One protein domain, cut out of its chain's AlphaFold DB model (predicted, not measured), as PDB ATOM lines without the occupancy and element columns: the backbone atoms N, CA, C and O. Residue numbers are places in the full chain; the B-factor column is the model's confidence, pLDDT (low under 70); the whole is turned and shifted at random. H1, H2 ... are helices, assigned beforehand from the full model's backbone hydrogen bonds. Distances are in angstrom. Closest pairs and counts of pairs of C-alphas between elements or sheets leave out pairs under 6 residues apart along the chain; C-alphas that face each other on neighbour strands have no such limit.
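What this domain is: This is residues 115 to 242 and 399 to 431 of the 431 residues of the protein "Hypothetical protein" of Polarella glacialis (UniProt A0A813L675). Six helices lie roughly along one another in a bundle: H3, H5 and H7 make a row, H6 packs on H5 and H8 on H7 over one side of that row, and H9 packs on H6 and H8 on their side away from H5 and H7. H2 crosses one end, beside the starts of H3, H6 and H9; little H1 lies near H9, and little H4 lies off the far part of H3. The 161 printed residues hold nine named helices, H1 to H9 in chain order, and no named strand; the class is all helix. The whole is compact, with a radius of gyration of the C-alphas of 15.7 A, yet elongated, spanning 57 by 36 by 30 A.

Where its parts are: H1, residues 121 to 125, begins with C-alpha 121 at (44.343, -31.460, -55.399). H2 covers residues 129 to 137, 12.7 A. H3, the longest, covers residues 140 to 160, 30.8 A, beginning at (22.356, -37.052, -49.218). H4 is residues 166 to 170. H5, residues 182 to 194, measures 18.2 A, and H6, residues 199 to 211, 18.4 A. H7, residues 219 to 235, measures 24.5 A. H8, residues 399 to 410, measures 16.3 A, and H9, residues 416 to 430, 21.2 A, ending at (49.471, -24.444, -44.159).

How they stand to each other: In the bundle, H3 and H5 touch at a shallow tilt of 13 degrees, opposite ways, closest at the C-alphas of Ser 146 and Ala 191, 4.1 A. H5 and H6 form a helical hairpin, with C-alphas of Leu 188 and Leu 205 closest at 5.7 A. H7 touches H5 with residues 221 to 225 alone, and the closest C-alphas, Glu 186 and Leu 221, are 7.5 A apart. H7 and H8 touch the same way at 18 degrees, a shallow tilt; C-alphas of Ala 226 and Trp 406 come closest, 3.9 A. H8 and H9 form another helical hairpin, closest at the C-alphas of Ala 407 and Leu 422, 6.1 A. H6 touches H9, with C-alphas of Ile 206 and Leu 429 closest at 6.8 A. H2 touches H9 at a steep tilt of 67 degrees, only just short of perpendicular, closest at the C-alphas of Val 132 and Ala 417, 4.5 A. H1 and H9 are close but not clearly touching; C-alphas of Leu 123 and Phe 424 are closest, 7.2 A. H4 only just touches H3, with 3 pairs of C-alphas within 8 A, the closest Ala 158 and Arg 169 at 6.2 A. Every O i to N i+4 pair is within hydrogen-bond range in H2, H4, H5, H6, H8 and H9; H3 has 16 of 17, H7 12 of 13, and H1 0 of 1, beside 2 of 2 O i to N i+3 pairs.

The domain as a whole: The C-alphas farthest apart, Ser 162 and Ala 242, are 56.9 A apart. Residues 243 to 398 are not printed, and C-alphas 242 and 399 stand 32.9 A apart across the cut. The link from H4 to H5 is long. Confidence is under 70 at residues 117 to 119, 156 to 181, 212 to 217 and 236 to 242, while the mean pLDDT of the printed part is 79.0.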
ATOM      1  N   THR A 115      36.252 -41.049 -57.999       71.62
ATOM      2  CA  THR A 115      35.541 -40.147 -58.924       71.62
ATOM      3  C   THR A 115      35.662 -38.656 -58.576       71.62
ATOM      4  O   THR A 115      35.355 -37.824 -59.417       71.62
ATOM      5  N   TRP A 116      36.160 -38.311 -57.383       71.56
ATOM      6  CA  TRP A 116      36.323 -36.934 -56.872       71.56
ATOM      7  C   TRP A 116      37.796 -36.490 -56.728       71.56
ATOM      8  O   TRP A 116      38.096 -35.529 -56.020       71.56
ATOM      9  N   GLN A 117      38.751 -37.192 -57.360       68.62
ATOM     10  CA  GLN A 117      40.194 -36.925 -57.179       68.62
ATOM     11  C   GLN A 117      40.610 -35.503 -57.575       68.62
ATOM     12  O   GLN A 117      41.455 -34.907 -56.909       68.62
ATOM     13  N   SER A 118      40.016 -34.947 -58.631       68.00
ATOM     14  CA  SER A 118      40.411 -33.645 -59.176       68.00
ATOM     15  C   SER A 118      40.074 -32.460 -58.268       68.00
ATOM     16  O   SER A 118      40.717 -31.423 -58.372       68.00
ATOM     17  N   GLU A 119      39.093 -32.590 -57.369       68.88
ATOM     18  CA  GLU A 119      38.588 -31.458 -56.571       68.88
ATOM     19  C   GLU A 119      39.454 -31.135 -55.340       68.88
ATOM     20  O   GLU A 119      39.474 -30.005 -54.842       68.88
ATOM     21  N   LEU A 120      40.215 -32.122 -54.859       76.62
ATOM     22  CA  LEU A 120      40.976 -32.042 -53.606       76.62
ATOM     23  C   LEU A 120      42.486 -31.835 -53.817       76.62
ATOM     24  O   LEU A 120      43.245 -31.813 -52.848       76.62
ATOM     25  N   GLY A 121      42.930 -31.663 -55.068       77.12
ATOM     26  CA  GLY A 121      44.343 -31.460 -55.399       77.12
ATOM     27  C   GLY A 121      45.247 -32.583 -54.855       77.12
ATOM     28  O   GLY A 121      44.802 -33.727 -54.769       77.12
ATOM     29  N   PRO A 122      46.494 -32.287 -54.439       77.25
ATOM     30  CA  PRO A 122      47.433 -33.298 -53.930       77.25
ATOM     31  C   PRO A 122      46.922 -34.091 -52.717       77.25
ATOM     32  O   PRO A 122      47.301 -35.244 -52.517       77.25
ATOM     33  N   LEU A 123      46.026 -33.505 -51.915       81.56
ATOM     34  CA  LEU A 123      45.462 -34.152 -50.728       81.56
ATOM     35  C   LEU A 123      44.472 -35.274 -51.077       81.56
ATOM     36  O   LEU A 123      44.175 -36.104 -50.217       81.56
ATOM     37  N   CYS A 124      44.001 -35.366 -52.328       81.50
ATOM     38  CA  CYS A 124      43.115 -36.443 -52.777       81.50
ATOM     39  C   CYS A 124      43.747 -37.840 -52.637       81.50
ATOM     40  O   CYS A 124      43.029 -38.838 -52.495       81.50
ATOM     41  N   HIS A 125      45.084 -37.893 -52.626       86.69
ATOM     42  CA  HIS A 125      45.864 -39.104 -52.432       86.69
ATOM     43  C   HIS A 125      45.841 -39.599 -50.986       86.69
ATOM     44  O   HIS A 125      46.202 -40.742 -50.756       86.69
ATOM     45  N   GLN A 126      45.397 -38.827 -49.992       90.19
ATOM     46  CA  GLN A 126      45.325 -39.336 -48.619       90.19
ATOM     47  C   GLN A 126      44.239 -40.420 -48.490       90.19
ATOM     48  O   GLN A 126      43.129 -40.302 -49.024       90.19
ATOM     49  N   ALA A 127      44.539 -41.508 -47.771       91.62
ATOM     50  CA  ALA A 127      43.577 -42.589 -47.542       91.62
ATOM     51  C   ALA A 127      42.378 -42.105 -46.711       91.62
ATOM     52  O   ALA A 127      41.237 -42.463 -47.004       91.62
ATOM     53  N   GLY A 128      42.638 -41.217 -45.745       91.25
ATOM     54  CA  GLY A 128      41.641 -40.639 -44.848       91.25
ATOM     55  C   GLY A 128      40.527 -39.839 -45.525       91.25
ATOM     56  O   GLY A 128      39.477 -39.653 -44.924       91.25
ATOM     57  N   VAL A 129      40.683 -39.430 -46.788       90.75
ATOM     58  CA  VAL A 129      39.618 -38.748 -47.547       90.75
ATOM     59  C   VAL A 129      38.387 -39.644 -47.742       90.75
ATOM     60  O   VAL A 129      37.269 -39.140 -47.796       90.75
ATOM     61  N   ILE A 130      38.558 -40.966 -47.828       91.88
ATOM     62  CA  ILE A 130      37.443 -41.896 -48.064       91.88
ATOM     63  C   ILE A 130      36.401 -41.879 -46.946       91.88
ATOM     64  O   ILE A 130      35.243 -41.589 -47.256       91.88
ATOM     65  N   PRO A 131      36.756 -42.139 -45.673       92.19
ATOM     66  CA  PRO A 131      35.772 -42.100 -44.596       92.19
ATOM     67  C   PRO A 131      35.113 -40.719 -44.460       92.19
ATOM     68  O   PRO A 131      33.953 -40.638 -44.065       92.19
ATOM     69  N   VAL A 132      35.802 -39.632 -44.829       93.62
ATOM     70  CA  VAL A 132      35.214 -38.283 -44.832       93.62
ATOM     71  C   VAL A 132      34.145 -38.135 -45.912       93.62
ATOM     72  O   VAL A 132      33.025 -37.721 -45.617       93.62
ATOM     73  N   MET A 133      34.463 -38.496 -47.156       90.75
ATOM     74  CA  MET A 133      33.531 -38.349 -48.276       90.75
ATOM     75  C   MET A 133      32.341 -39.305 -48.173       90.75
ATOM     76  O   MET A 133      31.236 -38.938 -48.569       90.75
ATOM     77  N   GLU A 134      32.529 -40.498 -47.602       91.75
ATOM     78  CA  GLU A 134      31.404 -41.361 -47.240       91.75
ATOM     79  C   GLU A 134      30.538 -40.700 -46.162       91.75
ATOM     80  O   GLU A 134      29.316 -40.637 -46.306       91.75
ATOM     81  N   ARG A 135      31.157 -40.145 -45.109       92.44
ATOM     82  CA  ARG A 135      30.424 -39.467 -44.035       92.44
ATOM     83  C   ARG A 135      29.591 -38.302 -44.564       92.44
ATOM     84  O   ARG A 135      28.444 -38.161 -44.142       92.44
ATOM     85  N   ALA A 136      30.115 -37.530 -45.516       93.50
ATOM     86  CA  ALA A 136      29.380 -36.453 -46.180       93.50
ATOM     87  C   ALA A 136      28.068 -36.945 -46.810       93.50
ATOM     88  O   ALA A 136      27.036 -36.293 -46.680       93.50
ATOM     89  N   GLN A 137      28.087 -38.131 -47.417       92.38
ATOM     90  CA  GLN A 137      26.958 -38.703 -48.153       92.38
ATOM     91  C   GLN A 137      25.954 -39.451 -47.265       92.38
ATOM     92  O   GLN A 137      24.899 -39.855 -47.754       92.38
ATOM     93  N   THR A 138      26.224 -39.593 -45.960       91.38
ATOM     94  CA  THR A 138      25.261 -40.191 -45.014       91.38
ATOM     95  C   THR A 138      23.955 -39.396 -44.922       91.38
ATOM     96  O   THR A 138      22.898 -39.988 -44.718       91.38
ATOM     97  N   SER A 139      24.006 -38.076 -45.146       93.00
ATOM     98  CA  SER A 139      22.836 -37.236 -45.427       93.00
ATOM     99  C   SER A 139      22.929 -36.710 -46.857       93.00
ATOM    100  O   SER A 139      23.496 -35.649 -47.121       93.00
ATOM    101  N   MET A 140      22.350 -37.450 -47.805       94.56
ATOM    102  CA  MET A 140      22.356 -37.052 -49.218       94.56
ATOM    103  C   MET A 140      21.657 -35.702 -49.446       94.56
ATOM    104  O   MET A 140      22.048 -34.938 -50.323       94.56
ATOM    105  N   VAL A 141      20.646 -35.369 -48.635       97.00
ATOM    106  CA  VAL A 141      19.946 -34.077 -48.707       97.00
ATOM    107  C   VAL A 141      20.892 -32.923 -48.377       97.00
ATOM    108  O   VAL A 141      20.936 -31.934 -49.111       97.00
ATOM    109  N   ASP A 142      21.662 -33.052 -47.297       96.75
ATOM    110  CA  ASP A 142      22.598 -32.014 -46.872       96.75
ATOM    111  C   ASP A 142      23.805 -31.923 -47.807       96.75
ATOM    112  O   ASP A 142      24.227 -30.819 -48.155       96.75
ATOM    113  N   TYR A 143      24.314 -33.068 -48.271       96.12
ATOM    114  CA  TYR A 143      25.393 -33.126 -49.253       96.12
ATOM    115  C   TYR A 143      25.001 -32.444 -50.568       96.12
ATOM    116  O   TYR A 143      25.686 -31.526 -51.011       96.12
ATOM    117  N   LEU A 144      23.848 -32.794 -51.151       96.25
ATOM    118  CA  LEU A 144      23.366 -32.159 -52.381       96.25
ATOM    119  C   LEU A 144      23.057 -30.670 -52.191       96.25
ATOM    120  O   LEU A 144      23.252 -29.886 -53.117       96.25
ATOM    121  N   ALA A 145      22.570 -30.255 -51.018       97.31
ATOM    122  CA  ALA A 145      22.386 -28.837 -50.716       97.31
ATOM    123  C   ALA A 145      23.729 -28.088 -50.687       97.31
ATOM    124  O   ALA A 145      23.831 -27.003 -51.256       97.31
ATOM    125  N   SER A 146      24.756 -28.683 -50.076       96.88
ATOM    126  CA  SER A 146      26.122 -28.153 -50.063       96.88
ATOM    127  C   SER A 146      26.701 -28.041 -51.480       96.88
ATOM    128  O   SER A 146      27.159 -26.971 -51.877       96.88
ATOM    129  N   GLU A 147      26.573 -29.091 -52.294       94.00
ATOM    130  CA  GLU A 147      27.035 -29.099 -53.689       94.00
ATOM    131  C   GLU A 147      26.289 -28.088 -54.569       94.00
ATOM    132  O   GLU A 147      26.896 -27.427 -55.406       94.00
ATOM    133  N   ARG A 148      24.982 -27.886 -54.358       94.88
ATOM    134  CA  ARG A 148      24.218 -26.841 -55.064       94.88
ATOM    135  C   ARG A 148      24.715 -25.439 -54.730       94.88
ATOM    136  O   ARG A 148      24.766 -24.601 -55.624       94.88
ATOM    137  N   LEU A 149      25.083 -25.181 -53.474       94.31
ATOM    138  CA  LEU A 149      25.655 -23.898 -53.056       94.31
ATOM    139  C   LEU A 149      27.042 -23.677 -53.679       94.31
ATOM    140  O   LEU A 149      27.307 -22.590 -54.193       94.31
ATOM    141  N   ARG A 150      27.888 -24.718 -53.731       90.50
ATOM    142  CA  ARG A 150      29.165 -24.678 -54.468       90.50
ATOM    143  C   ARG A 150      28.957 -24.414 -55.960       90.50
ATOM    144  O   ARG A 150      29.610 -23.548 -56.531       90.50
ATOM    145  N   ALA A 151      28.015 -25.114 -56.590       87.38
ATOM    146  CA  ALA A 151      27.690 -24.916 -57.999       87.38
ATOM    147  C   ALA A 151      27.149 -23.502 -58.268       87.38
ATOM    148  O   ALA A 151      27.523 -22.892 -59.266       87.38
ATOM    149  N   ALA A 152      26.315 -22.954 -57.378       87.44
ATOM    150  CA  ALA A 152      25.824 -21.581 -57.476       87.44
ATOM    151  C   ALA A 152      26.976 -20.563 -57.445       87.44
ATOM    152  O   ALA A 152      27.011 -19.675 -58.293       87.44
ATOM    153  N   MET A 153      27.954 -20.746 -56.550       85.19
ATOM    154  CA  MET A 153      29.186 -19.945 -56.532       85.19
ATOM    155  C   MET A 153      29.934 -20.042 -57.877       85.19
ATOM    156  O   MET A 153      30.256 -19.020 -58.487       85.19
ATOM    157  N   CYS A 154      30.116 -21.250 -58.424       75.56
ATOM    158  CA  CYS A 154      30.746 -21.438 -59.737       75.56
ATOM    159  C   CYS A 154      29.966 -20.780 -60.893       75.56
ATOM    160  O   CYS A 154      30.566 -20.318 -61.865       75.56
ATOM    161  N   LEU A 155      28.633 -20.719 -60.815       74.94
ATOM    162  CA  LEU A 155      27.794 -20.070 -61.827       74.94
ATOM    163  C   LEU A 155      27.849 -18.541 -61.747       74.94
ATOM    164  O   LEU A 155      27.838 -17.890 -62.793       74.94
ATOM    165  N   LEU A 156      27.968 -17.962 -60.547       69.00
ATOM    166  CA  LEU A 156      28.211 -16.522 -60.384       69.00
ATOM    167  C   LEU A 156      29.505 -16.105 -61.105       69.00
ATOM    168  O   LEU A 156      29.504 -15.128 -61.853       69.00
ATOM    169  N   LYS A 157      30.560 -16.928 -61.016       62.59
ATOM    170  CA  LYS A 157      31.815 -16.755 -61.773       62.59
ATOM    171  C   LYS A 157      31.618 -16.761 -63.292       62.59
ATOM    172  O   LYS A 157      32.236 -15.967 -64.001       62.59
ATOM    173  N   ALA A 158      30.764 -17.647 -63.806       55.44
ATOM    174  CA  ALA A 158      30.543 -17.811 -65.245       55.44
ATOM    175  C   ALA A 158      29.827 -16.619 -65.911       55.44
ATOM    176  O   ALA A 158      29.922 -16.462 -67.128       55.44
ATOM    177  N   ASN A 159      29.131 -15.785 -65.132       53.41
ATOM    178  CA  ASN A 159      28.400 -14.619 -65.635       53.41
ATOM    179  C   ASN A 159      29.233 -13.321 -65.647       53.41
ATOM    180  O   ASN A 159      28.833 -12.370 -66.314       53.41
ATOM    181  N   GLY A 160      30.381 -13.279 -64.957       51.78
ATOM    182  CA  GLY A 160      31.300 -12.127 -64.946       51.78
ATOM    183  C   GLY A 160      32.441 -12.194 -65.973       51.78
ATOM    184  O   GLY A 160      33.086 -11.183 -66.239       51.78
ATOM    185  N   ALA A 161      32.699 -13.364 -66.569       50.81
ATOM    186  CA  ALA A 161      33.758 -13.568 -67.560       50.81
ATOM    187  C   ALA A 161      33.211 -13.491 -68.997       50.81
ATOM    188  O   ALA A 161      32.218 -14.136 -69.332       50.81
ATOM    189  N   SER A 162      33.895 -12.751 -69.874       49.44
ATOM    190  CA  SER A 162      33.545 -12.581 -71.295       49.44
ATOM    191  C   SER A 162      33.744 -13.836 -72.165       49.44
ATOM    192  O   SER A 162      33.479 -13.790 -73.366       49.44
ATOM    193  N   ASP A 163      34.179 -14.959 -71.586       48.62
ATOM    194  CA  ASP A 163      34.499 -16.187 -72.316       48.62
ATOM    195  C   ASP A 163      33.365 -17.231 -72.211       48.62
ATOM    196  O   ASP A 163      32.875 -17.570 -71.127       48.62
ATOM    197  N   THR A 164      32.881 -17.706 -73.361       45.94
ATOM    198  CA  THR A 164      31.537 -18.302 -73.551       45.94
ATOM    199  C   THR A 164      31.508 -19.827 -73.668       45.94
ATOM    200  O   THR A 164      30.449 -20.401 -73.926       45.94
ATOM    201  N   SER A 165      32.616 -20.535 -73.435       50.91
ATOM    202  CA  SER A 165      32.588 -22.003 -73.510       50.91
ATOM    203  C   SER A 165      31.934 -22.622 -72.257       50.91
ATOM    204  O   SER A 165      32.427 -22.500 -71.140       50.91
ATOM    205  N   LEU A 166      30.807 -23.323 -72.434       44.75
ATOM    206  CA  LEU A 166      30.105 -24.082 -71.381       44.75
ATOM    207  C   LEU A 166      30.987 -25.164 -70.727       44.75
ATOM    208  O   LEU A 166      30.785 -25.511 -69.567       44.75
ATOM    209  N   ILE A 167      31.984 -25.672 -71.456       41.62
ATOM    210  CA  ILE A 167      32.859 -26.767 -71.017       41.62
ATOM    211  C   ILE A 167      33.919 -26.271 -70.018       41.62
ATOM    212  O   ILE A 167      34.165 -26.948 -69.023       41.62
ATOM    213  N   SER A 168      34.463 -25.058 -70.189       45.28
ATOM    214  CA  SER A 168      35.343 -24.426 -69.185       45.28
ATOM    215  C   SER A 168      34.595 -23.938 -67.932       45.28
ATOM    216  O   SER A 168      35.220 -23.666 -66.908       45.28
ATOM    217  N   ARG A 169      33.256 -23.855 -67.992       45.94
ATOM    218  CA  ARG A 169      32.365 -23.469 -66.878       45.94
ATOM    219  C   ARG A 169      31.919 -24.652 -66.009       45.94
ATOM    220  O   ARG A 169      31.618 -24.447 -64.839       45.94
ATOM    221  N   LEU A 170      31.882 -25.870 -66.560       42.47
ATOM    222  CA  LEU A 170      31.450 -27.090 -65.857       42.47
ATOM    223  C   LEU A 170      32.603 -27.863 -65.186       42.47
ATOM    224  O   LEU A 170      32.346 -28.680 -64.310       42.47
ATOM    225  N   PHE A 171      33.858 -27.568 -65.546       47.31
ATOM    226  CA  PHE A 171      35.068 -28.068 -64.877       47.31
ATOM    227  C   PHE A 171      35.979 -26.884 -64.496       47.31
ATOM    228  O   PHE A 171      36.868 -26.515 -65.267       47.31
ATOM    229  N   PRO A 172      35.758 -26.229 -63.343       44.94
ATOM    230  CA  PRO A 172      36.371 -24.943 -63.062       44.94
ATOM    231  C   PRO A 172      37.658 -25.129 -62.259       44.94
ATOM    232  O   PRO A 172      37.625 -25.083 -61.039       44.94
ATOM    233  N   TRP A 173      38.813 -25.257 -62.908       51.03
ATOM    234  CA  TRP A 173      40.084 -25.105 -62.183       51.03
ATOM    235  C   TRP A 173      41.078 -24.230 -62.952       51.03
ATOM    236  O   TRP A 173      42.059 -24.738 -63.487       51.03
ATOM    237  N   PRO A 174      40.853 -22.904 -63.040       43.06
ATOM    238  CA  PRO A 174      41.921 -21.990 -63.405       43.06
ATOM    239  C   PRO A 174      42.888 -21.821 -62.226       43.06
ATOM    240  O   PRO A 174      42.489 -21.820 -61.063       43.06
ATOM    241  N   SER A 175      44.165 -21.631 -62.550       42.78
ATOM    242  CA  SER A 175      45.280 -21.375 -61.629       42.78
ATOM    243  C   SER A 175      45.184 -20.044 -60.862       42.78
ATOM    244  O   SER A 175      46.082 -19.719 -60.092       42.78
ATOM    245  N   SER A 176      44.126 -19.258 -61.074       44.88
ATOM    246  CA  SER A 176      43.894 -17.968 -60.428       44.88
ATOM    247  C   SER A 176      42.393 -17.722 -60.228       44.88
ATOM    248  O   SER A 176      41.588 -17.879 -61.149       44.88
ATOM    249  N   TYR A 177      42.017 -17.366 -58.998       47.38
ATOM    250  CA  TYR A 177      40.664 -16.978 -58.591       47.38
ATOM    251  C   TYR A 177      40.557 -15.447 -58.633       47.38
ATOM    252  O   TYR A 177      41.255 -14.810 -57.852       47.38
ATOM    253  N   PRO A 178      39.725 -14.839 -59.502       43.34
ATOM    254  CA  PRO A 178      39.606 -13.384 -59.566       43.34
ATOM    255  C   PRO A 178      38.252 -12.845 -59.064       43.34
ATOM    256  O   PRO A 178      37.790 -11.831 -59.573       43.34
ATOM    257  N   LEU A 179      37.589 -13.491 -58.092       50.28
ATOM    258  CA  LEU A 179      36.392 -12.917 -57.454       50.28
ATOM    259  C   LEU A 179      36.587 -12.777 -55.945       50.28
ATOM    260  O   LEU A 179      36.530 -13.740 -55.185       50.28
ATOM    261  N   GLU A 180      36.846 -11.533 -55.567       56.56
ATOM    262  CA  GLU A 180      36.925 -11.000 -54.215       56.56
ATOM    263  C   GLU A 180      35.534 -10.455 -53.821       56.56
ATOM    264  O   GLU A 180      35.365  -9.247 -53.697       56.56
ATOM    265  N   ASP A 181      34.499 -11.303 -53.713       65.56
ATOM    266  CA  ASP A 181      33.166 -10.846 -53.267       65.56
ATOM    267  C   ASP A 181      32.604 -11.634 -52.073       65.56
ATOM    268  O   ASP A 181      32.789 -12.848 -51.938       65.56
ATOM    269  N   ASP A 182      31.924 -10.912 -51.175       75.56
ATOM    270  CA  ASP A 182      31.385 -11.442 -49.916       75.56
ATOM    271  C   ASP A 182      30.318 -12.526 -50.150       75.56
ATOM    272  O   ASP A 182      30.180 -13.459 -49.358       75.56
ATOM    273  N   LEU A 183      29.600 -12.465 -51.278       82.25
ATOM    274  CA  LEU A 183      28.550 -13.426 -51.622       82.25
ATOM    275  C   LEU A 183      29.117 -14.827 -51.890       82.25
ATOM    276  O   LEU A 183      28.541 -15.825 -51.448       82.25
ATOM    277  N   SER A 184      30.247 -14.927 -52.593       82.62
ATOM    278  CA  SER A 184      30.920 -16.208 -52.834       82.62
ATOM    279  C   SER A 184      31.364 -16.856 -51.522       82.62
ATOM    280  O   SER A 184      31.194 -18.065 -51.325       82.62
ATOM    281  N   LEU A 185      31.873 -16.040 -50.597       85.38
ATOM    282  CA  LEU A 185      32.261 -16.486 -49.268       85.38
ATOM    283  C   LEU A 185      31.050 -16.948 -48.448       85.38
ATOM    284  O   LEU A 185      31.090 -18.021 -47.843       85.38
ATOM    285  N   GLU A 186      29.949 -16.194 -48.468       89.12
ATOM    286  CA  GLU A 186      28.701 -16.572 -47.806       89.12
ATOM    287  C   GLU A 186      28.150 -17.900 -48.328       89.12
ATOM    288  O   GLU A 186      27.771 -18.757 -47.525       89.12
ATOM    289  N   LEU A 187      28.121 -18.104 -49.649       92.06
ATOM    290  CA  LEU A 187      27.635 -19.343 -50.259       92.06
ATOM    291  C   LEU A 187      28.469 -20.551 -49.832       92.06
ATOM    292  O   LEU A 187      27.903 -21.578 -49.453       92.06
ATOM    293  N   LEU A 188      29.798 -20.433 -49.844       92.50
ATOM    294  CA  LEU A 188      30.690 -21.515 -49.422       92.50
ATOM    295  C   LEU A 188      30.629 -21.762 -47.916       92.50
ATOM    296  O   LEU A 188      30.603 -22.916 -47.487       92.50
ATOM    297  N   ALA A 189      30.514 -20.708 -47.107       94.12
ATOM    298  CA  ALA A 189      30.304 -20.855 -45.676       94.12
ATOM    299  C   ALA A 189      28.977 -21.583 -45.381       94.12
ATOM    300  O   ALA A 189      28.917 -22.487 -44.545       94.12
ATOM    301  N   HIS A 190      27.906 -21.257 -46.107       95.44
ATOM    302  CA  HIS A 190      26.659 -22.012 -46.026       95.44
ATOM    303  C   HIS A 190      26.834 -23.454 -46.521       95.44
ATOM    304  O   HIS A 190      26.319 -24.367 -45.880       95.44
ATOM    305  N   ALA A 191      27.582 -23.691 -47.602       96.56
ATOM    306  CA  ALA A 191      27.836 -25.036 -48.116       96.56
ATOM    307  C   ALA A 191      28.513 -25.920 -47.058       96.56
ATOM    308  O   ALA A 191      28.042 -27.031 -46.789       96.56
ATOM    309  N   VAL A 192      29.559 -25.405 -46.408       96.94
ATOM    310  CA  VAL A 192      30.256 -26.075 -45.303       96.94
ATOM    311  C   VAL A 192      29.318 -26.308 -44.118       96.94
ATOM    312  O   VAL A 192      29.259 -27.415 -43.590       96.94
ATOM    313  N   ALA A 193      28.532 -25.304 -43.718       94.81
ATOM    314  CA  ALA A 193      27.602 -25.436 -42.596       94.81
ATOM    315  C   ALA A 193      26.500 -26.481 -42.851       94.81
ATOM    316  O   ALA A 193      26.063 -27.155 -41.920       94.81
ATOM    317  N   ARG A 194      26.053 -26.636 -44.105       95.56
ATOM    318  CA  ARG A 194      25.063 -27.651 -44.493       95.56
ATOM    319  C   ARG A 194      25.650 -29.057 -44.445       95.56
ATOM    320  O   ARG A 194      25.014 -29.943 -43.892       95.56
ATOM    321  N   CYS A 195      26.850 -29.260 -44.985       96.50
ATOM    322  CA  CYS A 195      27.525 -30.556 -44.975       96.50
ATOM    323  C   CYS A 195      28.996 -30.386 -44.588       96.50
ATOM    324  O   CYS A 195      29.866 -30.210 -45.441       96.50
ATOM    325  N   ARG A 196      29.289 -30.475 -43.287       95.69
ATOM    326  CA  ARG A 196      30.643 -30.232 -42.768       95.69
ATOM    327  C   ARG A 196      31.697 -31.212 -43.283       95.69
ATOM    328  O   ARG A 196      32.866 -30.862 -43.310       95.69
ATOM    329  N   HIS A 197      31.316 -32.417 -43.707       95.50
ATOM    330  CA  HIS A 197      32.242 -33.399 -44.284       95.50
ATOM    331  C   HIS A 197      32.434 -33.237 -45.798       95.50
ATOM    332  O   HIS A 197      33.197 -33.990 -46.396       95.50
ATOM    333  N   ASN A 198      31.786 -32.255 -46.435       95.00
ATOM    334  CA  ASN A 198      32.019 -31.944 -47.840       95.00
ATOM    335  C   ASN A 198      33.382 -31.245 -48.018       95.00
ATOM    336  O   ASN A 198      33.472 -30.017 -48.014       95.00
ATOM    337  N   LEU A 199      34.463 -32.027 -48.131       93.19
ATOM    338  CA  LEU A 199      35.832 -31.501 -48.249       93.19
ATOM    339  C   LEU A 199      36.033 -30.551 -49.432       93.19
ATOM    340  O   LEU A 199      36.710 -29.539 -49.250       93.19
ATOM    341  N   PRO A 200      35.450 -30.803 -50.614       91.38
ATOM    342  CA  PRO A 200      35.500 -29.830 -51.693       91.38
ATOM    343  C   PRO A 200      34.957 -28.433 -51.320       91.38
ATOM    344  O   PRO A 200      35.569 -27.435 -51.695       91.38
ATOM    345  N   ALA A 201      33.888 -28.335 -50.512       93.00
ATOM    346  CA  ALA A 201      33.373 -27.045 -50.023       93.00
ATOM    347  C   ALA A 201      34.401 -26.309 -49.147       93.00
ATOM    348  O   ALA A 201      34.607 -25.106 -49.309       93.00
ATOM    349  N   TRP A 202      35.076 -27.038 -48.253       93.88
ATOM    350  CA  TRP A 202      36.179 -26.495 -47.455       93.88
ATOM    351  C   TRP A 202      37.344 -26.040 -48.325       93.88
ATOM    352  O   TRP A 202      37.899 -24.971 -48.097       93.88
ATOM    353  N   ALA A 203      37.711 -26.845 -49.321       90.31
ATOM    354  CA  ALA A 203      38.825 -26.549 -50.206       90.31
ATOM    355  C   ALA A 203      38.593 -25.242 -50.975       90.31
ATOM    356  O   ALA A 203      39.493 -24.408 -51.058       90.31
ATOM    357  N   ASP A 204      37.382 -25.041 -51.493       87.94
ATOM    358  CA  ASP A 204      36.999 -23.807 -52.182       87.94
ATOM    359  C   ASP A 204      36.980 -22.611 -51.219       87.94
ATOM    360  O   ASP A 204      37.538 -21.562 -51.540       87.94
ATOM    361  N   LEU A 205      36.426 -22.784 -50.012       89.25
ATOM    362  CA  LEU A 205      36.377 -21.735 -48.988       89.25
ATOM    363  C   LEU A 205      37.785 -21.262 -48.590       89.25
ATOM    364  O   LEU A 205      38.057 -20.063 -48.558       89.25
ATOM    365  N   ILE A 206      38.699 -22.205 -48.344       88.88
ATOM    366  CA  ILE A 206      40.096 -21.917 -47.989       88.88
ATOM    367  C   ILE A 206      40.812 -21.194 -49.133       88.88
ATOM    368  O   ILE A 206      41.560 -20.249 -48.885       88.88
ATOM    369  N   ARG A 207      40.587 -21.610 -50.387       84.06
ATOM    370  CA  ARG A 207      41.200 -20.957 -51.553       84.06
ATOM    371  C   ARG A 207      40.765 -19.499 -51.677       84.06
ATOM    372  O   ARG A 207      41.632 -18.657 -51.882       84.06
ATOM    373  N   ILE A 208      39.478 -19.189 -51.490       80.62
ATOM    374  CA  ILE A 208      38.993 -17.796 -51.513       80.62
ATOM    375  C   ILE A 208      39.661 -16.971 -50.407       80.62
ATOM    376  O   ILE A 208      40.255 -15.936 -50.705       80.62
ATOM    377  N   ILE A 209      39.644 -17.461 -49.163       81.44
ATOM    378  CA  ILE A 209      40.247 -16.760 -48.015       81.44
ATOM    379  C   ILE A 209      41.741 -16.492 -48.244       81.44
ATOM    380  O   ILE A 209      42.251 -15.444 -47.862       81.44
ATOM    381  N   ARG A 210      42.460 -17.422 -48.885       79.38
ATOM    382  CA  ARG A 210      43.888 -17.257 -49.201       79.38
ATOM    383  C   ARG A 210      44.161 -16.300 -50.360       79.38
ATOM    384  O   ARG A 210      45.210 -15.660 -50.362       79.38
ATOM    385  N   CYS A 211      43.278 -16.237 -51.355       71.44
ATOM    386  CA  CYS A 211      43.424 -15.332 -52.496       71.44
ATOM    387  C   CYS A 211      43.147 -13.869 -52.124       71.44
ATOM    388  O   CYS A 211      43.710 -12.976 -52.752       71.44
ATOM    389  N   GLN A 212      42.339 -13.621 -51.093       69.06
ATOM    390  CA  GLN A 212      42.082 -12.286 -50.557       69.06
ATOM    391  C   GLN A 212      43.314 -11.801 -49.771       69.06
ATOM    392  O   GLN A 212      43.490 -12.072 -48.584       69.06
ATOM    393  N   ALA A 213      44.231 -11.126 -50.465       51.16
ATOM    394  CA  ALA A 213      45.460 -10.606 -49.884       51.16
ATOM    395  C   ALA A 213      45.155  -9.591 -48.766       51.16
ATOM    396  O   ALA A 213      44.718  -8.482 -49.042       51.16
ATOM    397  N   ARG A 214      45.446  -9.959 -47.509       52.09
ATOM    398  CA  ARG A 214      45.489  -9.073 -46.327       52.09
ATOM    399  C   ARG A 214      44.258  -8.165 -46.166       52.09
ATOM    400  O   ARG A 214      44.311  -6.970 -46.437       52.09
ATOM    401  N   GLY A 215      43.188  -8.713 -45.608       52.03
ATOM    402  CA  GLY A 215      42.091  -7.919 -45.065       52.03
ATOM    403  C   GLY A 215      41.127  -8.798 -44.285       52.03
ATOM    404  O   GLY A 215      41.011  -9.986 -44.567       52.03
ATOM    405  N   GLU A 216      40.429  -8.203 -43.326       61.41
ATOM    406  CA  GLU A 216      39.365  -8.768 -42.478       61.41
ATOM    407  C   GLU A 216      38.140  -9.285 -43.274       61.41
ATOM    408  O   GLU A 216      37.038  -9.400 -42.736       61.41
ATOM    409  N   CYS A 217      38.296  -9.573 -44.572       64.94
ATOM    410  CA  CYS A 217      37.224  -9.999 -45.457       64.94
ATOM    411  C   CYS A 217      36.600 -11.285 -44.918       64.94
ATOM    412  O   CYS A 217      37.282 -12.279 -44.640       64.94
ATOM    413  N   GLY A 218      35.290 -11.206 -44.686       77.06
ATOM    414  CA  GLY A 218      34.521 -12.289 -44.106       77.06
ATOM    415  C   GLY A 218      34.876 -12.671 -42.677       77.06
ATOM    416  O   GLY A 218      34.365 -13.685 -42.208       77.06
ATOM    417  N   LEU A 219      35.721 -11.910 -41.975       84.56
ATOM    418  CA  LEU A 219      36.140 -12.245 -40.616       84.56
ATOM    419  C   LEU A 219      34.930 -12.389 -39.689       84.56
ATOM    420  O   LEU A 219      34.826 -13.378 -38.971       84.56
ATOM    421  N   GLU A 220      33.975 -11.462 -39.766       86.44
ATOM    422  CA  GLU A 220      32.752 -11.515 -38.958       86.44
ATOM    423  C   GLU A 220      31.876 -12.729 -39.300       86.44
ATOM    424  O   GLU A 220      31.364 -13.411 -38.410       86.44
ATOM    425  N   LEU A 221      31.758 -13.062 -40.590       88.06
ATOM    426  CA  LEU A 221      31.069 -14.273 -41.039       88.06
ATOM    427  C   LEU A 221      31.753 -15.527 -40.477       88.06
ATOM    428  O   LEU A 221      31.075 -16.418 -39.967       88.06
ATOM    429  N   LEU A 222      33.082 -15.610 -40.558       90.25
ATOM    430  CA  LEU A 222      33.852 -16.753 -40.068       90.25
ATOM    431  C   LEU A 222      33.778 -16.874 -38.546       90.25
ATOM    432  O   LEU A 222      33.594 -17.986 -38.055       90.25
ATOM    433  N   ARG A 223      33.843 -15.759 -37.808       89.81
ATOM    434  CA  ARG A 223      33.636 -15.720 -36.353       89.81
ATOM    435  C   ARG A 223      32.244 -16.211 -35.986       89.81
ATOM    436  O   ARG A 223      32.126 -17.165 -35.226       89.81
ATOM    437  N   THR A 224      31.210 -15.671 -36.629       91.69
ATOM    438  CA  THR A 224      29.818 -16.101 -36.428       91.69
ATOM    439  C   THR A 224      29.650 -17.602 -36.689       91.69
ATOM    440  O   THR A 224      28.976 -18.309 -35.938       91.69
ATOM    441  N   ARG A 225      30.271 -18.124 -37.753       93.75
ATOM    442  CA  ARG A 225      30.235 -19.557 -38.082       93.75
ATOM    443  C   ARG A 225      30.997 -20.411 -37.080       93.75
ATOM    444  O   ARG A 225      30.510 -21.487 -36.731       93.75
ATOM    445  N   ALA A 226      32.152 -19.944 -36.625       91.12
ATOM    446  CA  ALA A 226      32.935 -20.613 -35.604       91.12
ATOM    447  C   ALA A 226      32.163 -20.682 -34.282       91.12
ATOM    448  O   ALA A 226      32.047 -21.764 -33.719       91.12
ATOM    449  N   ASP A 227      31.551 -19.579 -33.850       88.94
ATOM    450  CA  ASP A 227      30.774 -19.501 -32.608       88.94
ATOM    451  C   ASP A 227      29.533 -20.399 -32.667       88.94
ATOM    452  O   ASP A 227      29.234 -21.136 -31.724       88.94
ATOM    453  N   ALA A 228      28.835 -20.410 -33.808       90.44
ATOM    454  CA  ALA A 228      27.725 -21.328 -34.036       90.44
ATOM    455  C   ALA A 228      28.183 -22.796 -33.972       90.44
ATOM    456  O   ALA A 228      27.527 -23.619 -33.337       90.44
ATOM    457  N   ALA A 229      29.318 -23.132 -34.593       89.56
ATOM    458  CA  ALA A 229      29.863 -24.485 -34.552       89.56
ATOM    459  C   ALA A 229      30.336 -24.889 -33.146       89.56
ATOM    460  O   ALA A 229      30.136 -26.037 -32.759       89.56
ATOM    461  N   GLU A 230      30.925 -23.972 -32.374       85.56
ATOM    462  CA  GLU A 230      31.308 -24.208 -30.977       85.56
ATOM    463  C   GLU A 230      30.068 -24.454 -30.106       85.56
ATOM    464  O   GLU A 230      30.043 -25.421 -29.343       85.56
ATOM    465  N   SER A 231      28.994 -23.680 -30.296       85.69
ATOM    466  CA  SER A 231      27.717 -23.907 -29.607       85.69
ATOM    467  C   SER A 231      27.093 -25.268 -29.943       85.69
ATOM    468  O   SER A 231      26.545 -25.929 -29.061       85.69
ATOM    469  N   GLU A 232      27.178 -25.722 -31.196       84.44
ATOM    470  CA  GLU A 232      26.720 -27.064 -31.578       84.44
ATOM    471  C   GLU A 232      27.635 -28.169 -31.031       84.44
ATOM    472  O   GLU A 232      27.151 -29.223 -30.613       84.44
ATOM    473  N   ALA A 233      28.948 -27.930 -30.973       80.50
ATOM    474  CA  ALA A 233      29.912 -28.863 -30.398       80.50
ATOM    475  C   ALA A 233      29.664 -29.117 -28.904       80.50
ATOM    476  O   ALA A 233      29.796 -30.254 -28.456       80.50
ATOM    477  N   GLU A 234      29.235 -28.100 -28.153       77.25
ATOM    478  CA  GLU A 234      28.836 -28.240 -26.744       77.25
ATOM    479  C   GLU A 234      27.594 -29.136 -26.553       77.25
ATOM    480  O   GLU A 234      27.413 -29.717 -25.483       77.25
ATOM    481  N   LYS A 235      26.736 -29.266 -27.576       77.25
ATOM    482  CA  LYS A 235      25.493 -30.062 -27.525       77.25
ATOM    483  C   LYS A 235      25.686 -31.517 -27.944       77.25
ATOM    484  O   LYS A 235      24.788 -32.331 -27.717       77.25
ATOM    485  N   LEU A 236      26.800 -31.848 -28.601       65.19
ATOM    486  CA  LEU A 236      27.056 -33.196 -29.101       65.19
ATOM    487  C   LEU A 236      27.052 -34.191 -27.926       65.19
ATOM    488  O   LEU A 236      27.844 -34.031 -26.992       65.19
ATOM    489  N   PRO A 237      26.191 -35.232 -27.949       56.34
ATOM    490  CA  PRO A 237      26.263 -36.289 -26.957       56.34
ATOM    491  C   PRO A 237      27.648 -36.916 -27.054       56.34
ATOM    492  O   PRO A 237      28.113 -37.270 -28.140       56.34
ATOM    493  N   SER A 238      28.320 -36.994 -25.910       51.44
ATOM    494  CA  SER A 238      29.652 -37.565 -25.791       51.44
ATOM    495  C   SER A 238      29.711 -38.902 -26.519       51.44
ATOM    496  O   SER A 238      28.916 -39.794 -26.219       51.44
ATOM    497  N   GLY A 239      30.638 -39.026 -27.472       46.47
ATOM    498  CA  GLY A 239      30.966 -40.303 -28.098       46.47
ATOM    499  C   GLY A 239      31.531 -41.302 -27.074       46.47
ATOM    500  O   GLY A 239      31.354 -41.127 -25.869       46.47
ATOM    501  N   PRO A 240      32.285 -42.328 -27.505       42.91
ATOM    502  CA  PRO A 240      32.877 -43.335 -26.608       42.91
ATOM    503  C   PRO A 240      33.740 -42.741 -25.468       42.91
ATOM    504  O   PRO A 240      34.076 -43.422 -24.503       42.91
ATOM    505  N   TRP A 241      34.068 -41.454 -25.569       46.16
ATOM    506  CA  TRP A 241      34.692 -40.600 -24.568       46.16
ATOM    507  C   TRP A 241      33.647 -39.980 -23.626       46.16
ATOM    508  O   TRP A 241      33.160 -38.871 -23.847       46.16
ATOM    509  N   ALA A 242      33.293 -40.690 -22.556       36.94
ATOM    510  CA  ALA A 242      32.339 -40.227 -21.548       36.94
ATOM    511  C   ALA A 242      32.629 -38.786 -21.049       36.94
ATOM    512  O   ALA A 242      33.738 -38.486 -20.588       36.94
ATOM    513  N   SER A 399      41.386 -14.128 -40.391       83.94
ATOM    514  CA  SER A 399      40.390 -15.004 -41.039       83.94
ATOM    515  C   SER A 399      40.814 -16.483 -41.062       83.94
ATOM    516  O   SER A 399      39.989 -17.373 -40.864       83.94
ATOM    517  N   SER A 400      42.111 -16.770 -41.227       84.44
ATOM    518  CA  SER A 400      42.659 -18.134 -41.169       84.44
ATOM    519  C   SER A 400      42.539 -18.773 -39.779       84.44
ATOM    520  O   SER A 400      42.265 -19.971 -39.678       84.44
ATOM    521  N   GLN A 401      42.692 -17.985 -38.711       85.44
ATOM    522  CA  GLN A 401      42.516 -18.440 -37.331       85.44
ATOM    523  C   GLN A 401      41.037 -18.709 -37.028       85.44
ATOM    524  O   GLN A 401      40.717 -19.781 -36.513       85.44
ATOM    525  N   SER A 402      40.131 -17.818 -37.455       88.56
ATOM    526  CA  SER A 402      38.678 -18.027 -37.329       88.56
ATOM    527  C   SER A 402      38.205 -19.267 -38.094       88.56
ATOM    528  O   SER A 402      37.409 -20.058 -37.585       88.56
ATOM    529  N   LEU A 403      38.725 -19.493 -39.306       91.19
ATOM    530  CA  LEU A 403      38.400 -20.681 -40.097       91.19
ATOM    531  C   LEU A 403      38.902 -21.966 -39.428       91.19
ATOM    532  O   LEU A 403      38.186 -22.969 -39.396       91.19
ATOM    533  N   LEU A 404      40.115 -21.939 -38.870       90.12
ATOM    534  CA  LEU A 404      40.643 -23.064 -38.107       90.12
ATOM    535  C   LEU A 404      39.790 -23.335 -36.864       90.12
ATOM    536  O   LEU A 404      39.462 -24.494 -36.612       90.12
ATOM    537  N   ARG A 405      39.380 -22.286 -36.133       89.50
ATOM    538  CA  ARG A 405      38.468 -22.386 -34.982       89.50
ATOM    539  C   ARG A 405      37.155 -23.054 -35.377       89.50
ATOM    540  O   ARG A 405      36.711 -23.981 -34.698       89.50
ATOM    541  N   TRP A 406      36.575 -22.640 -36.502       93.06
ATOM    542  CA  TRP A 406      35.370 -23.258 -37.039       93.06
ATOM    543  C   TRP A 406      35.578 -24.744 -37.354       93.06
ATOM    544  O   TRP A 406      34.810 -25.578 -36.876       93.06
ATOM    545  N   ALA A 407      36.621 -25.110 -38.103       93.94
ATOM    546  CA  ALA A 407      36.892 -26.510 -38.443       93.94
ATOM    547  C   ALA A 407      37.091 -27.380 -37.192       93.94
ATOM    548  O   ALA A 407      36.534 -28.470 -37.068       93.94
ATOM    549  N   GLU A 408      37.848 -26.868 -36.227       89.62
ATOM    550  CA  GLU A 408      38.085 -27.493 -34.932       89.62
ATOM    551  C   GLU A 408      36.796 -27.802 -34.155       89.62
ATOM    552  O   GLU A 408      36.692 -28.861 -33.530       89.62
ATOM    553  N   ALA A 409      35.816 -26.899 -34.201       88.06
ATOM    554  CA  ALA A 409      34.511 -27.094 -33.582       88.06
ATOM    555  C   ALA A 409      33.611 -28.037 -34.398       88.06
ATOM    556  O   ALA A 409      32.978 -28.935 -33.843       88.06
ATOM    557  N   ALA A 410      33.604 -27.894 -35.726       91.38
ATOM    558  CA  ALA A 410      32.820 -28.736 -36.626       91.38
ATOM    559  C   ALA A 410      33.204 -30.226 -36.526       91.38
ATOM    560  O   ALA A 410      32.347 -31.097 -36.695       91.38
ATOM    561  N   PHE A 411      34.469 -30.524 -36.218       91.06
ATOM    562  CA  PHE A 411      35.026 -31.881 -36.136       91.06
ATOM    563  C   PHE A 411      35.391 -32.307 -34.700       91.06
ATOM    564  O   PHE A 411      36.360 -33.041 -34.456       91.06
ATOM    565  N   ALA A 412      34.612 -31.840 -33.721       84.38
ATOM    566  CA  ALA A 412      34.869 -32.079 -32.303       84.38
ATOM    567  C   ALA A 412      34.619 -33.529 -31.837       84.38
ATOM    568  O   ALA A 412      35.147 -33.911 -30.793       84.38
ATOM    569  N   ALA A 413      33.871 -34.356 -32.584       79.44
ATOM    570  CA  ALA A 413      33.415 -35.668 -32.102       79.44
ATOM    571  C   ALA A 413      34.505 -36.762 -32.074       79.44
ATOM    572  O   ALA A 413      34.249 -37.856 -31.580       79.44
ATOM    573  N   ASP A 414      35.710 -36.479 -32.588       76.94
ATOM    574  CA  ASP A 414      36.862 -37.405 -32.600       76.94
ATOM    575  C   ASP A 414      36.637 -38.724 -33.358       76.94
ATOM    576  O   ASP A 414      37.377 -39.689 -33.184       76.94
ATOM    577  N   LEU A 415      35.635 -38.777 -34.230       85.44
ATOM    578  CA  LEU A 415      35.475 -39.884 -35.168       85.44
ATOM    579  C   LEU A 415      36.609 -39.857 -36.199       85.44
ATOM    580  O   LEU A 415      37.140 -38.792 -36.508       85.44
ATOM    581  N   LEU A 416      36.927 -41.004 -36.805       87.88
ATOM    582  CA  LEU A 416      37.951 -41.081 -37.855       87.88
ATOM    583  C   LEU A 416      37.715 -40.042 -38.968       87.88
ATOM    584  O   LEU A 416      38.631 -39.315 -39.341       87.88
ATOM    585  N   ALA A 417      36.479 -39.926 -39.463       91.25
ATOM    586  CA  ALA A 417      36.127 -38.924 -40.470       91.25
ATOM    587  C   ALA A 417      36.358 -37.484 -39.969       91.25
ATOM    588  O   ALA A 417      36.857 -36.645 -40.709       91.25
ATOM    589  N   ASP A 418      36.060 -37.188 -38.705       90.81
ATOM    590  CA  ASP A 418      36.286 -35.861 -38.123       90.81
ATOM    591  C   ASP A 418      37.790 -35.556 -37.999       90.81
ATOM    592  O   ASP A 418      38.243 -34.468 -38.355       90.81
ATOM    593  N   GLN A 419      38.589 -36.536 -37.561       89.19
ATOM    594  CA  GLN A 419      40.047 -36.419 -37.488       89.19
ATOM    595  C   GLN A 419      40.654 -36.140 -38.871       89.19
ATOM    596  O   GLN A 419      41.440 -35.203 -39.022       89.19
ATOM    597  N   GLN A 420      40.265 -36.918 -39.886       92.38
ATOM    598  CA  GLN A 420      40.794 -36.773 -41.244       92.38
ATOM    599  C   GLN A 420      40.308 -35.486 -41.928       92.38
ATOM    600  O   GLN A 420      41.081 -34.854 -42.646       92.38
ATOM    601  N   ALA A 421      39.074 -35.041 -41.667       93.88
ATOM    602  CA  ALA A 421      38.565 -33.777 -42.196       93.88
ATOM    603  C   ALA A 421      39.279 -32.560 -41.587       93.88
ATOM    604  O   ALA A 421      39.711 -31.669 -42.319       93.88
ATOM    605  N   LEU A 422      39.484 -32.545 -40.266       92.81
ATOM    606  CA  LEU A 422      40.245 -31.481 -39.608       92.81
ATOM    607  C   LEU A 422      41.688 -31.433 -40.121       92.81
ATOM    608  O   LEU A 422      42.217 -30.355 -40.392       92.81
ATOM    609  N   ARG A 423      42.315 -32.599 -40.298       91.19
ATOM    610  CA  ARG A 423      43.660 -32.699 -40.866       91.19
ATOM    611  C   ARG A 423      43.735 -32.113 -42.274       91.19
ATOM    612  O   ARG A 423      44.663 -31.363 -42.560       91.19
ATOM    613  N   PHE A 424      42.761 -32.429 -43.126       92.12
ATOM    614  CA  PHE A 424      42.664 -31.869 -44.472       92.12
ATOM    615  C   PHE A 424      42.615 -30.335 -44.440       92.12
ATOM    616  O   PHE A 424      43.414 -29.681 -45.109       92.12
ATOM    617  N   VAL A 425      41.728 -29.758 -43.619       92.62
ATOM    618  CA  VAL A 425      41.588 -28.297 -43.496       92.62
ATOM    619  C   VAL A 425      42.888 -27.654 -43.008       92.62
ATOM    620  O   VAL A 425      43.336 -26.666 -43.589       92.62
ATOM    621  N   ARG A 426      43.542 -28.235 -41.993       90.94
ATOM    622  CA  ARG A 426      44.834 -27.742 -41.483       90.94
ATOM    623  C   ARG A 426      45.923 -27.775 -42.551       90.94
ATOM    624  O   ARG A 426      46.608 -26.775 -42.733       90.94
ATOM    625  N   ALA A 427      46.043 -28.881 -43.285       89.25
ATOM    626  CA  ALA A 427      47.031 -29.010 -44.353       89.25
ATOM    627  C   ALA A 427      46.815 -27.965 -45.460       89.25
ATOM    628  O   ALA A 427      47.777 -27.382 -45.949       89.25
ATOM    629  N   MET A 428      45.563 -27.673 -45.823       87.00
ATOM    630  CA  MET A 428      45.244 -26.646 -46.822       87.00
ATOM    631  C   MET A 428      45.493 -25.205 -46.357       87.00
ATOM    632  O   MET A 428      45.767 -24.341 -47.191       87.00
ATOM    633  N   LEU A 429      45.363 -24.946 -45.054       86.44
ATOM    634  CA  LEU A 429      45.685 -23.656 -44.443       86.44
ATOM    635  C   LEU A 429      47.202 -23.416 -44.328       86.44
ATOM    636  O   LEU A 429      47.611 -22.264 -44.232       86.44
ATOM    637  N   GLN A 430      48.007 -24.486 -44.298       83.06
ATOM    638  CA  GLN A 430      49.471 -24.444 -44.159       83.06
ATOM    639  C   GLN A 430      50.230 -24.516 -45.493       83.06
ATOM    640  O   GLN A 430      51.309 -23.934 -45.598       83.06
ATOM    641  N   ALA A 431      49.704 -25.257 -46.478       74.69
ATOM    642  CA  ALA A 431      50.146 -25.186 -47.878       74.69
ATOM    643  C   ALA A 431      49.962 -23.768 -48.411       74.69
ATOM    644  O   ALA A 431      50.476 -23.420 -49.496       74.69
TER     645      ALA A 431